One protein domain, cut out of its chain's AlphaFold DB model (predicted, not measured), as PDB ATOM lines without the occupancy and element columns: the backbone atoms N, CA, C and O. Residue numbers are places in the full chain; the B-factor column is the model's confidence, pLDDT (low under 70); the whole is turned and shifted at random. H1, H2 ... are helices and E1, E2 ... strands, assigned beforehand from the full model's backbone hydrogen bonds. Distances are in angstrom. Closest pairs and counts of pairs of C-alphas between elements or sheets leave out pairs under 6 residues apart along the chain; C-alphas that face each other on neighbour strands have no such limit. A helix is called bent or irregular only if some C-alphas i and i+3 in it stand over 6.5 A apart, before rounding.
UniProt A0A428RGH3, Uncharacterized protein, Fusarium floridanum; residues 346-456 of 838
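AT A GLANCE: This is residues 346 to 456 of the 838 residues of an uncharacterized protein of Fusarium floridanum (UniProt A0A428RGH3). Two long helices, H3 and H4, make a V that meets where H3 ends and H4 begins, with the small strand hairpin E1 E2 between the arms, nearer to H3. Beyond E2, away from the V's corner, come the kinked H1 and the short H2, with a loop of residues 391 to 400 at the far end. The printed part has 111 residues with two named strands and four named helices, in the order E1 E2 H1 H2 H3 H4; the sheet E1 - E2 is antiparallel and the class is mostly helix. It is only just compact, close to loose, with a radius of gyration of the C-alphas of 15.6 A, and elongated, spanning 53 by 30 by 18 A.

IN THESE COORDINATES: Find C-alpha 349 at (511.188, -73.245, 18.415), where E1, residues 349 to 351, begins. E2 is residues 357 to 359. H3, residues 409 to 428, runs 28.7 A. H4, residues 431 to 456, runs 38.2 A to C-alpha 456 at (518.052, -80.953, 31.745). H1, residues 374 to 390, begins at C-alpha 374 at (513.555, -73.648, 5.130); it has a kink of 60 degrees near residue 384 and is irregular, C-alphas 385 and 388 being 8.1 A apart. H2 is residues 401 to 406.

HOW THE PARTS SIT: Look first at the hairpin of E1 and E2, antiparallel at 149 degrees, where N 350 and O 358 are 2.8 A apart and N 358 and O 350 3.0 A, both within hydrogen-bond range. Residues 357 to 358 of E2 also pair, antiparallel, with residues 369 to 370. The closest C-alphas of E1 and H3 are those of Val 351 and Ala 419, 5.6 A apart. E1 and H4 are apart, but only just, at 8.2 A. H3 and H4 are close but not clearly touching, with C-alphas of Trp 426 and Arg 434 closest at 6.9 A; they run opposite ways at a shallow tilt of 33 degrees, only just short of steep. H1 and E2 are near each other, with 8 pairs of C-alphas within 10 A. H1 touches H2 with residues 378 to 382 alone, closest at the C-alphas of Val 378 and Arg 402, 6.4 A, at a steep tilt of 48 degrees, opposite ways. H2 and H3 meet only through their link. Every O i to N i+4 pair is within hydrogen-bond range in H2 and H3, against 9 of 13 in H1 and 21 of 22 in H4.

THE WHOLE: The two C-alphas farthest apart are those of Asp 394 and His 432, at 53.1 A. The printed part has no cut. The link from E2 to H1, 14 residues, is long. The mean pLDDT of the printed part is 72.3; look for values under 70 at residues 360 to 367, 388 to 399 and 439 to 456, among others.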
ATOM      1  N   LEU A 346     511.247 -79.073  16.854       68.31
ATOM      2  CA  LEU A 346     510.164 -78.153  16.498       68.31
ATOM      3  C   LEU A 346     509.370 -77.643  17.716       68.31
ATOM      4  O   LEU A 346     508.877 -76.517  17.677       68.31
ATOM      5  N   THR A 347     509.282 -78.399  18.818       65.19
ATOM      6  CA  THR A 347     508.682 -77.897  20.075       65.19
ATOM      7  C   THR A 347     509.587 -76.921  20.838       65.19
ATOM      8  O   THR A 347     509.087 -76.150  21.661       65.19
ATOM      9  N   GLN A 348     510.890 -76.889  20.539       72.06
ATOM     10  CA  GLN A 348     511.861 -75.940  21.101       72.06
ATOM     11  C   GLN A 348     511.934 -74.620  20.314       72.06
ATOM     12  O   GLN A 348     512.610 -73.690  20.750       72.06
ATOM     13  N   LEU A 349     511.220 -74.486  19.193       79.38
ATOM     14  CA  LEU A 349     511.188 -73.245  18.415       79.38
ATOM     15  C   LEU A 349     510.148 -72.248  18.942       79.38
ATOM     16  O   LEU A 349     509.057 -72.613  19.391       79.38
ATOM     17  N   ARG A 350     510.476 -70.959  18.861       82.75
ATOM     18  CA  ARG A 350     509.589 -69.831  19.165       82.75
ATOM     19  C   ARG A 350     509.594 -68.829  18.019       82.75
ATOM     20  O   ARG A 350     510.596 -68.658  17.335       82.75
ATOM     21  N   VAL A 351     508.451 -68.171  17.843       86.69
ATOM     22  CA  VAL A 351     508.276 -67.010  16.961       86.69
ATOM     23  C   VAL A 351     508.491 -65.764  17.811       86.69
ATOM     24  O   VAL A 351     507.808 -65.612  18.826       86.69
ATOM     25  N   PHE A 352     509.422 -64.900  17.415       85.69
ATOM     26  CA  PHE A 352     509.688 -63.629  18.085       85.69
ATOM     27  C   PHE A 352     508.745 -62.515  17.599       85.69
ATOM     28  O   PHE A 352     507.964 -62.719  16.667       85.69
ATOM     29  N   CYS A 353     508.770 -61.343  18.240       82.62
ATOM     30  CA  CYS A 353     507.820 -60.260  17.961       82.62
ATOM     31  C   CYS A 353     507.917 -59.697  16.535       82.62
ATOM     32  O   CYS A 353     506.897 -59.297  15.993       82.62
ATOM     33  N   ASP A 354     509.096 -59.740  15.915       85.25
ATOM     34  CA  ASP A 354     509.359 -59.354  14.519       85.25
ATOM     35  C   ASP A 354     509.103 -60.487  13.497       85.25
ATOM     36  O   ASP A 354     509.356 -60.349  12.295       85.25
ATOM     37  N   GLY A 355     508.625 -61.642  13.965       84.31
ATOM     38  CA  GLY A 355     508.419 -62.820  13.135       84.31
ATOM     39  C   GLY A 355     509.705 -63.519  12.682       84.31
ATOM     40  O   GLY A 355     509.661 -64.250  11.693       84.31
ATOM     41  N   ARG A 356     510.852 -63.322  13.344       92.62
ATOM     42  CA  ARG A 356     511.978 -64.274  13.269       92.62
ATOM     43  C   ARG A 356     511.714 -65.505  14.138       92.62
ATOM     44  O   ARG A 356     510.842 -65.499  15.012       92.62
ATOM     45  N   LEU A 357     512.461 -66.575  13.888       88.81
ATOM     46  CA  LEU A 357     512.479 -67.780  14.712       88.81
ATOM     47  C   LEU A 357     513.676 -67.779  15.662       88.81
ATOM     48  O   LEU A 357     514.692 -67.148  15.404       88.81
ATOM     49  N   THR A 358     513.544 -68.502  16.770       88.00
ATOM     50  CA  THR A 358     514.621 -68.763  17.732       88.00
ATOM     51  C   THR A 358     514.400 -70.120  18.383       88.00
ATOM     52  O   THR A 358     513.257 -70.509  18.633       88.00
ATOM     53  N   CYS A 359     515.477 -70.839  18.694       82.88
ATOM     54  CA  CYS A 359     515.411 -72.087  19.451       82.88
ATOM     55  C   CYS A 359     515.711 -71.828  20.933       82.88
ATOM     56  O   CYS A 359     516.694 -71.167  21.266       82.88
ATOM     57  N   ILE A 360     514.876 -72.364  21.827       66.75
ATOM     58  CA  ILE A 360     515.101 -72.354  23.283       66.75
ATOM     59  C   ILE A 360     515.778 -73.645  23.779       66.75
ATOM     60  O   ILE A 360     515.890 -73.867  24.984       66.75
ATOM     61  N   GLY A 361     516.197 -74.517  22.857       61.56
ATOM     62  CA  GLY A 361     516.784 -75.819  23.149       61.56
ATOM     63  C   GLY A 361     518.126 -75.729  23.893       61.56
ATOM     64  O   GLY A 361     518.895 -74.790  23.680       61.56
ATOM     65  N   PRO A 362     518.466 -76.724  24.735       55.41
ATOM     66  CA  PRO A 362     519.659 -76.680  25.585       55.41
ATOM     67  C   PRO A 362     520.988 -76.754  24.815       55.41
ATOM     68  O   PRO A 362     522.027 -76.426  25.381       55.41
ATOM     69  N   LYS A 363     520.967 -77.164  23.537       64.12
ATOM     70  CA  LYS A 363     522.143 -77.141  22.650       64.12
ATOM     71  C   LYS A 363     522.454 -75.752  22.076       64.12
ATOM     72  O   LYS A 363     523.604 -75.477  21.747       64.12
ATOM     73  N   CYS A 364     521.457 -74.879  21.959       67.81
ATOM     74  CA  CYS A 364     521.630 -73.555  21.369       67.81
ATOM     75  C   CYS A 364     522.231 -72.622  22.424       67.81
ATOM     76  O   CYS A 364     521.619 -72.387  23.469       67.81
ATOM     77  N   GLN A 365     523.435 -72.103  22.176       55.94
ATOM     78  CA  GLN A 365     524.090 -71.143  23.068       55.94
ATOM     79  C   GLN A 365     523.564 -69.726  22.808       55.94
ATOM     80  O   GLN A 365     523.520 -69.270  21.665       55.94
ATOM     81  N   GLY A 366     523.172 -69.022  23.877       58.44
ATOM     82  CA  GLY A 366     522.527 -67.708  23.778       58.44
ATOM     83  C   GLY A 366     521.110 -67.770  23.192       58.44
ATOM     84  O   GLY A 366     520.516 -68.838  23.080       58.44
ATOM     85  N   VAL A 367     520.533 -66.620  22.861       66.12
ATOM     86  CA  VAL A 367     519.280 -66.543  22.096       66.12
ATOM     87  C   VAL A 367     519.664 -66.199  20.663       66.12
ATOM     88  O   VAL A 367     520.241 -65.138  20.433       66.12
ATOM     89  N   GLN A 368     519.396 -67.098  19.716       79.00
ATOM     90  CA  GLN A 368     519.781 -66.917  18.317       79.00
ATOM     91  C   GLN A 368     518.550 -66.773  17.434       79.00
ATOM     92  O   GLN A 368     517.749 -67.700  17.321       79.00
ATOM     93  N   PHE A 369     518.435 -65.610  16.796       87.69
ATOM     94  CA  PHE A 369     517.346 -65.294  15.885       87.69
ATOM     95  C   PHE A 369     517.744 -65.583  14.439       87.69
ATOM     96  O   PHE A 369     518.712 -65.009  13.943       87.69
ATOM     97  N   PHE A 370     516.961 -66.418  13.767       89.56
ATOM     98  CA  PHE A 370     517.110 -66.777  12.359       89.56
ATOM     99  C   PHE A 370     515.793 -66.544  11.608       89.56
ATOM    100  O   PHE A 370     514.739 -66.357  12.227       89.56
ATOM    101  N   ASP A 371     515.829 -66.470  10.279       89.56
ATOM    102  CA  ASP A 371     514.630 -66.144   9.508       89.56
ATOM    103  C   ASP A 371     513.649 -67.327   9.416       89.56
ATOM    104  O   ASP A 371     513.992 -68.487   9.643       89.56
ATOM    105  N   ALA A 372     512.382 -67.042   9.109       88.88
ATOM    106  CA  ALA A 372     511.330 -68.061   9.031       88.88
ATOM    107  C   ALA A 372     511.341 -68.794   7.673       88.88
ATOM    108  O   ALA A 372     510.333 -68.821   6.962       88.88
ATOM    109  N   SER A 373     512.500 -69.342   7.297       89.44
ATOM    110  CA  SER A 373     512.749 -70.011   6.018       89.44
ATOM    111  C   SER A 373     513.201 -71.464   6.199       89.44
ATOM    112  O   SER A 373     513.658 -71.869   7.269       89.44
ATOM    113  N   TRP A 374     513.077 -72.264   5.136       87.00
ATOM    114  CA  TRP A 374     513.555 -73.648   5.130       87.00
ATOM    115  C   TRP A 374     515.076 -73.759   5.245       87.00
ATOM    116  O   TRP A 374     515.552 -74.724   5.832       87.00
ATOM    117  N   ASP A 375     515.823 -72.802   4.699       87.44
ATOM    118  CA  ASP A 375     517.283 -72.877   4.636       87.44
ATOM    119  C   ASP A 375     517.913 -72.435   5.965       87.44
ATOM    120  O   ASP A 375     518.783 -73.124   6.490       87.44
ATOM    121  N   ASP A 376     517.374 -71.380   6.585       87.25
ATOM    122  CA  ASP A 376     517.742 -70.958   7.944       87.25
ATOM    123  C   ASP A 376     517.408 -72.038   8.989       87.25
ATOM    124  O   ASP A 376     518.198 -72.308   9.896       87.25
ATOM    125  N   LEU A 377     516.245 -72.690   8.854       86.62
ATOM    126  CA  LEU A 377     515.814 -73.773   9.743       86.62
ATOM    127  C   LEU A 377     516.707 -75.017   9.628       86.62
ATOM    128  O   LEU A 377     516.967 -75.673  10.638       86.62
ATOM    129  N   VAL A 378     517.154 -75.345   8.411       86.69
ATOM    130  CA  VAL A 378     518.083 -76.451   8.145       86.69
ATOM    131  C   VAL A 378     519.466 -76.119   8.701       86.69
ATOM    132  O   VAL A 378     519.935 -76.880   9.541       86.69
ATOM    133  N   SER A 379     520.047 -74.956   8.369       85.56
ATOM    134  CA  SER A 379     521.349 -74.522   8.910       85.56
ATOM    135  C   SER A 379     521.339 -74.535  10.437       85.56
ATOM    136  O   SER A 379     522.160 -75.200  11.051       85.56
ATOM    137  N   HIS A 380     520.341 -73.923  11.086       88.12
ATOM    138  CA  HIS A 380     520.270 -73.907  12.550       88.12
ATOM    139  C   HIS A 380     520.172 -75.317  13.169       88.12
ATOM    140  O   HIS A 380     520.696 -75.567  14.260       88.12
ATOM    141  N   TYR A 381     519.518 -76.260  12.490       84.19
ATOM    142  CA  TYR A 381     519.482 -77.651  12.932       84.19
ATOM    143  C   TYR A 381     520.826 -78.366  12.709       84.19
ATOM    144  O   TYR A 381     521.262 -79.127  13.573       84.19
ATOM    145  N   GLU A 382     521.500 -78.111  11.592       84.62
ATOM    146  CA  GLU A 382     522.828 -78.640  11.271       84.62
ATOM    147  C   GLU A 382     523.877 -78.113  12.263       84.62
ATOM    148  O   GLU A 382     524.498 -78.904  12.973       84.62
ATOM    149  N   ASP A 383     523.966 -76.792  12.422       81.12
ATOM    150  CA  ASP A 383     524.937 -76.074  13.252       81.12
ATOM    151  C   ASP A 383     524.815 -76.366  14.759       81.12
ATOM    152  O   ASP A 383     525.828 -76.410  15.460       81.12
ATOM    153  N   TYR A 384     523.597 -76.579  15.283       78.44
ATOM    154  CA  TYR A 384     523.369 -76.714  16.734       78.44
ATOM    155  C   TYR A 384     522.805 -78.062  17.179       78.44
ATOM    156  O   TYR A 384     523.060 -78.481  18.307       78.44
ATOM    157  N   HIS A 385     522.047 -78.775  16.341       75.69
ATOM    158  CA  HIS A 385     521.405 -80.030  16.744       75.69
ATOM    159  C   HIS A 385     522.136 -81.268  16.211       75.69
ATOM    160  O   HIS A 385     522.398 -82.182  17.007       75.69
ATOM    161  N   ALA A 386     522.508 -81.282  14.928       74.19
ATOM    162  CA  ALA A 386     523.163 -82.400  14.248       74.19
ATOM    163  C   ALA A 386     524.699 -82.295  14.158       74.19
ATOM    164  O   ALA A 386     525.331 -83.304  13.865       74.19
ATOM    165  N   TYR A 387     525.297 -81.141  14.474       74.94
ATOM    166  CA  TYR A 387     526.731 -80.811  14.375       74.94
ATOM    167  C   TYR A 387     527.709 -81.978  14.599       74.94
ATOM    168  O   TYR A 387     528.506 -82.292  13.722       74.94
ATOM    169  N   HIS A 388     527.617 -82.684  15.733       67.88
ATOM    170  CA  HIS A 388     528.533 -83.787  16.076       67.88
ATOM    171  C   HIS A 388     528.473 -84.997  15.122       67.88
ATOM    172  O   HIS A 388     529.372 -85.827  15.152       67.88
ATOM    173  N   LEU A 389     527.411 -85.122  14.319       62.62
ATOM    174  CA  LEU A 389     527.238 -86.153  13.289       62.62
ATOM    175  C   LEU A 389     527.726 -85.671  11.915       62.62
ATOM    176  O   LEU A 389     528.130 -86.478  11.091       62.62
ATOM    177  N   LEU A 390     527.704 -84.355  11.683       62.78
ATOM    178  CA  LEU A 390     528.155 -83.708  10.444       62.78
ATOM    179  C   LEU A 390     529.654 -83.354  10.476       62.78
ATOM    180  O   LEU A 390     530.235 -83.016   9.452       62.78
ATOM    181  N   GLN A 391     530.297 -83.463  11.643       60.34
ATOM    182  CA  GLN A 391     531.758 -83.466  11.772       60.34
ATOM    183  C   GLN A 391     532.403 -84.796  11.344       60.34
ATOM    184  O   GLN A 391     533.612 -84.828  11.115       60.34
ATOM    185  N   ASP A 392     531.630 -85.883  11.261       61.78
ATOM    186  CA  ASP A 392     532.132 -87.206  10.890       61.78
ATOM    187  C   ASP A 392     532.069 -87.393   9.365       61.78
ATOM    188  O   ASP A 392     531.003 -87.402   8.743       61.78
ATOM    189  N   GLN A 393     533.248 -87.507   8.754       55.12
ATOM    190  CA  GLN A 393     533.420 -87.552   7.302       55.12
ATOM    191  C   GLN A 393     533.018 -88.899   6.686       55.12
ATOM    192  O   GLN A 393     532.748 -88.938   5.490       55.12
ATOM    193  N   ASP A 394     532.898 -89.968   7.484       52.62
ATOM    194  CA  ASP A 394     532.342 -91.254   7.030       52.62
ATOM    195  C   ASP A 394     530.793 -91.262   7.075       52.62
ATOM    196  O   ASP A 394     530.150 -92.221   6.639       52.62
ATOM    197  N   VAL A 395     530.180 -90.200   7.617       53.84
ATOM    198  CA  VAL A 395     528.745 -90.113   7.944       53.84
ATOM    199  C   VAL A 395     528.030 -88.973   7.212       53.84
ATOM    200  O   VAL A 395     526.854 -89.127   6.878       53.84
ATOM    201  N   ILE A 396     528.705 -87.853   6.940       54.31
ATOM    202  CA  ILE A 396     528.095 -86.637   6.374       54.31
ATOM    203  C   ILE A 396     527.295 -86.893   5.079       54.31
ATOM    204  O   ILE A 396     526.151 -86.451   4.971       54.31
ATOM    205  N   ASP A 397     527.818 -87.710   4.158       54.66
ATOM    206  CA  ASP A 397     527.174 -88.052   2.874       54.66
ATOM    207  C   ASP A 397     525.935 -88.970   3.018       54.66
ATOM    208  O   ASP A 397     525.192 -89.205   2.060       54.66
ATOM    209  N   LEU A 398     525.691 -89.514   4.217       54.44
ATOM    210  CA  LEU A 398     524.588 -90.434   4.524       54.44
ATOM    211  C   LEU A 398     523.416 -89.757   5.260       54.44
ATOM    212  O   LEU A 398     522.394 -90.410   5.502       54.44
ATOM    213  N   VAL A 399     523.547 -88.476   5.632       61.91
ATOM    214  CA  VAL A 399     522.652 -87.783   6.574       61.91
ATOM    215  C   VAL A 399     521.906 -86.618   5.907       61.91
ATOM    216  O   VAL A 399     522.343 -85.473   5.910       61.91
ATOM    217  N   ASP A 400     520.710 -86.898   5.379       71.56
ATOM    218  CA  ASP A 400     519.827 -85.878   4.790       71.56
ATOM    219  C   ASP A 400     518.918 -85.224   5.852       71.56
ATOM    220  O   ASP A 400     517.800 -85.675   6.140       71.56
ATOM    221  N   VAL A 401     519.400 -84.122   6.437       74.31
ATOM    222  CA  VAL A 401     518.637 -83.282   7.378       74.31
ATOM    223  C   VAL A 401     517.390 -82.673   6.733       74.31
ATOM    224  O   VAL A 401     516.344 -82.564   7.382       74.31
ATOM    225  N   ARG A 402     517.457 -82.291   5.454       79.00
ATOM    226  CA  ARG A 402     516.376 -81.575   4.762       79.00
ATOM    227  C   ARG A 402     515.169 -82.489   4.540       79.00
ATOM    228  O   ARG A 402     514.033 -82.071   4.762       79.00
ATOM    229  N   ARG A 403     515.407 -83.763   4.219       73.44
ATOM    230  CA  ARG A 403     514.410 -84.847   4.193       73.44
ATOM    231  C   ARG A 403     513.893 -85.201   5.585       73.44
ATOM    232  O   ARG A 403     512.685 -85.371   5.745       73.44
ATOM    233  N   HIS A 404     514.770 -85.272   6.588       75.19
ATOM    234  CA  HIS A 404     514.400 -85.548   7.985       75.19
ATOM    235  C   HIS A 404     513.407 -84.515   8.538       75.19
ATOM    236  O   HIS A 404     512.339 -84.879   9.032       75.19
ATOM    237  N   LEU A 405     513.698 -83.222   8.368       73.62
ATOM    238  CA  LEU A 405     512.762 -82.136   8.681       73.62
ATOM    239  C   LEU A 405     511.556 -82.127   7.721       73.62
ATOM    240  O   LEU A 405     510.434 -81.833   8.138       73.62
ATOM    241  N   GLY A 406     511.746 -82.527   6.460       74.62
ATOM    242  CA  GLY A 406     510.699 -82.669   5.442       74.62
ATOM    243  C   GLY A 406     509.534 -83.584   5.845       74.62
ATOM    244  O   GLY A 406     508.384 -83.275   5.526       74.62
ATOM    245  N   TYR A 407     509.768 -84.637   6.638       71.69
ATOM    246  CA  TYR A 407     508.682 -85.458   7.204       71.69
ATOM    247  C   TYR A 407     507.702 -84.658   8.089       71.69
ATOM    248  O   TYR A 407     506.543 -85.052   8.244       71.69
ATOM    249  N   HIS A 408     508.132 -83.503   8.606       74.62
ATOM    250  CA  HIS A 408     507.351 -82.579   9.430       74.62
ATOM    251  C   HIS A 408     506.910 -81.305   8.684       74.62
ATOM    252  O   HIS A 408     506.423 -80.364   9.316       74.62
ATOM    253  N   GLN A 409     507.009 -81.279   7.345       79.31
ATOM    254  CA  GLN A 409     506.719 -80.119   6.483       79.31
ATOM    255  C   GLN A 409     505.477 -79.317   6.902       79.31
ATOM    256  O   GLN A 409     505.553 -78.100   7.018       79.31
ATOM    257  N   ARG A 410     504.341 -79.971   7.182       73.81
ATOM    258  CA  ARG A 410     503.075 -79.275   7.500       73.81
ATOM    259  C   ARG A 410     503.103 -78.490   8.810       73.81
ATOM    260  O   ARG A 410     502.312 -77.565   8.974       73.81
ATOM    261  N   ASP A 411     503.933 -78.895   9.762       69.38
ATOM    262  CA  ASP A 411     504.054 -78.231  11.062       69.38
ATOM    263  C   ASP A 411     505.119 -77.126  11.016       69.38
ATOM    264  O   ASP A 411     504.939 -76.077  11.634       69.38
ATOM    265  N   ILE A 412     506.135 -77.291  10.163       85.06
ATOM    266  CA  ILE A 412     507.083 -76.239   9.768       85.06
ATOM    267  C   ILE A 412     506.372 -75.123   8.984       85.06
ATOM    268  O   ILE A 412     506.484 -73.953   9.339       85.06
ATOM    269  N   GLU A 413     505.541 -75.465   7.995       86.19
ATOM    270  CA  GLU A 413     504.712 -74.510   7.242       86.19
ATOM    271  C   GLU A 413     503.784 -73.700   8.164       86.19
ATOM    272  O   GLU A 413     503.667 -72.487   8.008       86.19
ATOM    273  N   ARG A 414     503.182 -74.334   9.181       80.88
ATOM    274  CA  ARG A 414     502.380 -73.639  10.211       80.88
ATOM    275  C   ARG A 414     503.212 -72.692  11.073       80.88
ATOM    276  O   ARG A 414     502.709 -71.639  11.466       80.88
ATOM    277  N   LEU A 415     504.449 -73.066  11.400       82.50
ATOM    278  CA  LEU A 415     505.367 -72.225  12.166       82.50
ATOM    279  C   LEU A 415     505.778 -70.990  11.350       82.50
ATOM    280  O   LEU A 415     505.718 -69.879  11.873       82.50
ATOM    281  N   PHE A 416     506.096 -71.165  10.065       91.94
ATOM    282  CA  PHE A 416     506.405 -70.070   9.139       91.94
ATOM    283  C   PHE A 416     505.181 -69.183   8.854       91.94
ATOM    284  O   PHE A 416     505.304 -67.960   8.828       91.94
ATOM    285  N   ASP A 417     503.981 -69.757   8.721       86.00
ATOM    286  CA  ASP A 417     502.728 -68.998   8.620       86.00
ATOM    287  C   ASP A 417     502.485 -68.132   9.866       86.00
ATOM    288  O   ASP A 417     502.136 -66.958   9.738       86.00
ATOM    289  N   LYS A 418     502.715 -68.678  11.070       84.81
ATOM    290  CA  LYS A 418     502.623 -67.923  12.331       84.81
ATOM    291  C   LYS A 418     503.684 -66.819  12.410       84.81
ATOM    292  O   LYS A 418     503.374 -65.720  12.863       84.81
ATOM    293  N   ALA A 419     504.908 -67.102  11.971       87.62
ATOM    294  CA  ALA A 419     506.002 -66.137  11.937       87.62
ATOM    295  C   ALA A 419     505.706 -64.965  10.991       87.62
ATOM    296  O   ALA A 419     505.835 -63.809  11.389       87.62
ATOM    297  N   ARG A 420     505.203 -65.254   9.785       89.31
ATOM    298  CA  ARG A 420     504.777 -64.240   8.814       89.31
ATOM    299  C   ARG A 420     503.649 -63.363   9.356       89.31
ATOM    300  O   ARG A 420     503.785 -62.152   9.314       89.31
ATOM    301  N   VAL A 421     502.601 -63.948   9.946       86.12
ATOM    302  CA  VAL A 421     501.513 -63.161  10.565       86.12
ATOM    303  C   VAL A 421     502.040 -62.243  11.672       86.12
ATOM    304  O   VAL A 421     501.623 -61.091  11.747       86.12
ATOM    305  N   ARG A 422     502.995 -62.700  12.497       82.25
ATOM    306  CA  ARG A 422     503.600 -61.841  13.529       82.25
ATOM    307  C   ARG A 422     504.449 -60.715  12.920       82.25
ATOM    308  O   ARG A 422     504.398 -59.600  13.429       82.25
ATOM    309  N   ARG A 423     505.162 -60.972  11.814       90.38
ATOM    310  CA  ARG A 423     505.896 -59.948  11.044       90.38
ATOM    311  C   ARG A 423     504.955 -58.902  10.444       90.38
ATOM    312  O   ARG A 423     505.200 -57.713  10.619       90.38
ATOM    313  N   ASP A 424     503.853 -59.338   9.830       88.38
ATOM    314  CA  ASP A 424     502.809 -58.450   9.306       88.38
ATOM    315  C   ASP A 424     502.263 -57.546  10.435       88.38
ATOM    316  O   ASP A 424     502.226 -56.324  10.306       88.38
ATOM    317  N   GLU A 425     501.892 -58.130  11.583       84.06
ATOM    318  CA  GLU A 425     501.416 -57.391  12.763       84.06
ATOM    319  C   GLU A 425     502.456 -56.384  13.288       84.06
ATOM    320  O   GLU A 425     502.107 -55.241  13.582       84.06
ATOM    321  N   TRP A 426     503.730 -56.779  13.366       85.56
ATOM    322  CA  TRP A 426     504.848 -55.927  13.783       85.56
ATOM    323  C   TRP A 426     505.062 -54.735  12.845       85.56
ATOM    324  O   TRP A 426     505.253 -53.605  13.307       85.56
ATOM    325  N   GLU A 427     504.962 -54.944  11.531       87.44
ATOM    326  CA  GLU A 427     505.050 -53.874  10.535       87.44
ATOM    327  C   GLU A 427     503.916 -52.841  10.678       87.44
ATOM    328  O   GLU A 427     504.161 -51.649  10.478       87.44
ATOM    329  N   PHE A 428     502.725 -53.239  11.140       85.31
ATOM    330  CA  PHE A 428     501.621 -52.313  11.442       85.31
ATOM    331  C   PHE A 428     501.691 -51.633  12.823       85.31
ATOM    332  O   PHE A 428     500.944 -50.681  13.059       85.31
ATOM    333  N   MET A 429     502.568 -52.068  13.734       84.50
ATOM    334  CA  MET A 429     502.748 -51.427  15.046       84.50
ATOM    335  C   MET A 429     503.572 -50.134  14.952       84.50
ATOM    336  O   MET A 429     504.542 -50.049  14.197       84.50
ATOM    337  N   ASP A 430     503.213 -49.128  15.755       90.00
ATOM    338  CA  ASP A 430     503.985 -47.889  15.887       90.00
ATOM    339  C   ASP A 430     505.296 -48.094  16.675       90.00
ATOM    340  O   ASP A 430     505.501 -49.112  17.339       90.00
ATOM    341  N   SER A 431     506.194 -47.106  16.624       78.50
ATOM    342  CA  SER A 431     507.530 -47.220  17.224       78.50
ATOM    343  C   SER A 431     507.543 -47.368  18.750       78.50
ATOM    344  O   SER A 431     508.506 -47.922  19.272       78.50
ATOM    345  N   HIS A 432     506.533 -46.879  19.476       68.12
ATOM    346  CA  HIS A 432     506.448 -47.055  20.926       68.12
ATOM    347  C   HIS A 432     505.881 -48.439  21.259       68.12
ATOM    348  O   HIS A 432     506.470 -49.169  22.059       68.12
ATOM    349  N   SER A 433     504.808 -48.843  20.572       65.62
ATOM    350  CA  SER A 433     504.233 -50.185  20.695       65.62
ATOM    351  C   SER A 433     505.243 -51.287  20.360       65.62
ATOM    352  O   SER A 433     505.292 -52.290  21.070       65.62
ATOM    353  N   ARG A 434     506.090 -51.102  19.332       78.12
ATOM    354  CA  ARG A 434     507.178 -52.042  19.005       78.12
ATOM    355  C   ARG A 434     508.171 -52.194  20.151       78.12
ATOM    356  O   ARG A 434     508.401 -53.317  20.568       78.12
ATOM    357  N   VAL A 435     508.703 -51.100  20.705       67.81
ATOM    358  CA  VAL A 435     509.680 -51.162  21.815       67.81
ATOM    359  C   VAL A 435     509.093 -51.865  23.043       67.81
ATOM    360  O   VAL A 435     509.753 -52.711  23.644       67.81
ATOM    361  N   MET A 436     507.836 -51.575  23.395       56.44
ATOM    362  CA  MET A 436     507.160 -52.243  24.514       56.44
ATOM    363  C   MET A 436     506.955 -53.747  24.266       56.44
ATOM    364  O   MET A 436     507.117 -54.552  25.184       56.44
ATOM    365  N   GLU A 437     506.634 -54.139  23.033       66.19
ATOM    366  CA  GLU A 437     506.467 -55.543  22.648       66.19
ATOM    367  C   GLU A 437     507.804 -56.284  22.490       66.19
ATOM    368  O   GLU A 437     507.875 -57.465  22.821       66.19
ATOM    369  N   GLU A 438     508.875 -55.609  22.064       75.88
ATOM    370  CA  GLU A 438     510.232 -56.167  22.017       75.88
ATOM    371  C   GLU A 438     510.707 -56.528  23.420       75.88
ATOM    372  O   GLU A 438     511.124 -57.659  23.663       75.88
ATOM    373  N   LEU A 439     510.554 -55.596  24.368       54.75
ATOM    374  CA  LEU A 439     510.861 -55.819  25.779       54.75
ATOM    375  C   LEU A 439     510.022 -56.970  26.350       54.75
ATOM    376  O   LEU A 439     510.573 -57.856  27.003       54.75
ATOM    377  N   ARG A 440     508.714 -57.016  26.049       57.16
ATOM    378  CA  ARG A 440     507.821 -58.106  26.479       57.16
ATOM    379  C   ARG A 440     508.253 -59.464  25.922       57.16
ATOM    380  O   ARG A 440     508.363 -60.429  26.677       57.16
ATOM    381  N   CYS A 441     508.502 -59.561  24.619       62.03
ATOM    382  CA  CYS A 441     508.880 -60.821  23.983       62.03
ATOM    383  C   CYS A 441     510.297 -61.265  24.356       62.03
ATOM    384  O   CYS A 441     510.488 -62.451  24.616       62.03
ATOM    385  N   ALA A 442     511.267 -60.351  24.451       64.81
ATOM    386  CA  ALA A 442     512.615 -60.654  24.932       64.81
ATOM    387  C   ALA A 442     512.590 -61.164  26.380       64.81
ATOM    388  O   ALA A 442     513.272 -62.136  26.704       64.81
ATOM    389  N   TYR A 443     511.755 -60.563  27.232       49.91
ATOM    390  CA  TYR A 443     511.562 -60.987  28.613       49.91
ATOM    391  C   TYR A 443     510.946 -62.392  28.723       49.91
ATOM    392  O   TYR A 443     511.531 -63.274  29.357       49.91
ATOM    393  N   CYS A 444     509.811 -62.639  28.057       49.62
ATOM    394  CA  CYS A 444     509.182 -63.965  28.022       49.62
ATOM    395  C   CYS A 444     510.148 -65.039  27.493       49.62
ATOM    396  O   CYS A 444     510.240 -66.129  28.054       49.62
ATOM    397  N   LEU A 445     510.918 -64.710  26.452       58.47
ATOM    398  CA  LEU A 445     511.907 -65.599  25.854       58.47
ATOM    399  C   LEU A 445     513.098 -65.878  26.789       58.47
ATOM    400  O   LEU A 445     513.506 -67.031  26.895       58.47
ATOM    401  N   LYS A 446     513.612 -64.874  27.521       56.59
ATOM    402  CA  LYS A 446     514.632 -65.056  28.579       56.59
ATOM    403  C   LYS A 446     514.139 -66.060  29.630       56.59
ATOM    404  O   LYS A 446     514.874 -66.985  29.977       56.59
ATOM    405  N   CYS A 447     512.885 -65.926  30.067       46.22
ATOM    406  CA  CYS A 447     512.257 -66.833  31.031       46.22
ATOM    407  C   CYS A 447     512.108 -68.264  30.481       46.22
ATOM    408  O   CYS A 447     512.503 -69.223  31.146       46.22
ATOM    409  N   GLU A 448     511.592 -68.430  29.256       49.47
ATOM    410  CA  GLU A 448     511.449 -69.749  28.621       49.47
ATOM    411  C   GLU A 448     512.804 -70.433  28.376       49.47
ATOM    412  O   GLU A 448     512.960 -71.612  28.700       49.47
ATOM    413  N   CYS A 449     513.805 -69.703  27.867       55.03
ATOM    414  CA  CYS A 449     515.171 -70.204  27.689       55.03
ATOM    415  C   CYS A 449     515.812 -70.634  29.012       55.03
ATOM    416  O   CYS A 449     516.516 -71.642  29.043       55.03
ATOM    417  N   SER A 450     515.586 -69.886  30.095       45.94
ATOM    418  CA  SER A 450     516.079 -70.244  31.426       45.94
ATOM    419  C   SER A 450     515.441 -71.555  31.905       45.94
ATOM    420  O   SER A 450     516.156 -72.518  32.182       45.94
ATOM    421  N   ALA A 451     514.107 -71.670  31.870       46.62
ATOM    422  CA  ALA A 451     513.404 -72.896  32.257       46.62
ATOM    423  C   ALA A 451     513.833 -74.129  31.430       46.62
ATOM    424  O   ALA A 451     514.132 -75.180  31.997       46.62
ATOM    425  N   HIS A 452     513.946 -74.006  30.100       48.00
ATOM    426  CA  HIS A 452     514.399 -75.102  29.225       48.00
ATOM    427  C   HIS A 452     515.884 -75.480  29.384       48.00
ATOM    428  O   HIS A 452     516.264 -76.583  28.991       48.00
ATOM    429  N   ARG A 453     516.725 -74.610  29.961       47.91
ATOM    430  CA  ARG A 453     518.140 -74.907  30.267       47.91
ATOM    431  C   ARG A 453     518.362 -75.448  31.678       47.91
ATOM    432  O   ARG A 453     519.296 -76.224  31.865       47.91
ATOM    433  N   ARG A 454     517.504 -75.081  32.635       39.66
ATOM    434  CA  ARG A 454     517.497 -75.609  34.012       39.66
ATOM    435  C   ARG A 454     516.997 -77.060  34.052       39.66
ATOM    436  O   ARG A 454     517.636 -77.918  34.653       39.66
ATOM    437  N   LEU A 455     515.910 -77.359  33.333       39.78
ATOM    438  CA  LEU A 455     515.274 -78.688  33.285       39.78
ATOM    439  C   LEU A 455     516.242 -79.873  33.048       39.78
ATOM    440  O   LEU A 455     516.187 -80.832  33.817       39.78
ATOM    441  N   PRO A 456     517.145 -79.841  32.043       38.34
ATOM    442  CA  PRO A 456     518.052 -80.953  31.745       38.34
ATOM    443  C   PRO A 456     519.275 -81.051  32.670       38.34
ATOM    444  O   PRO A 456     520.143 -81.877  32.403       38.34
TER     445      PRO A 456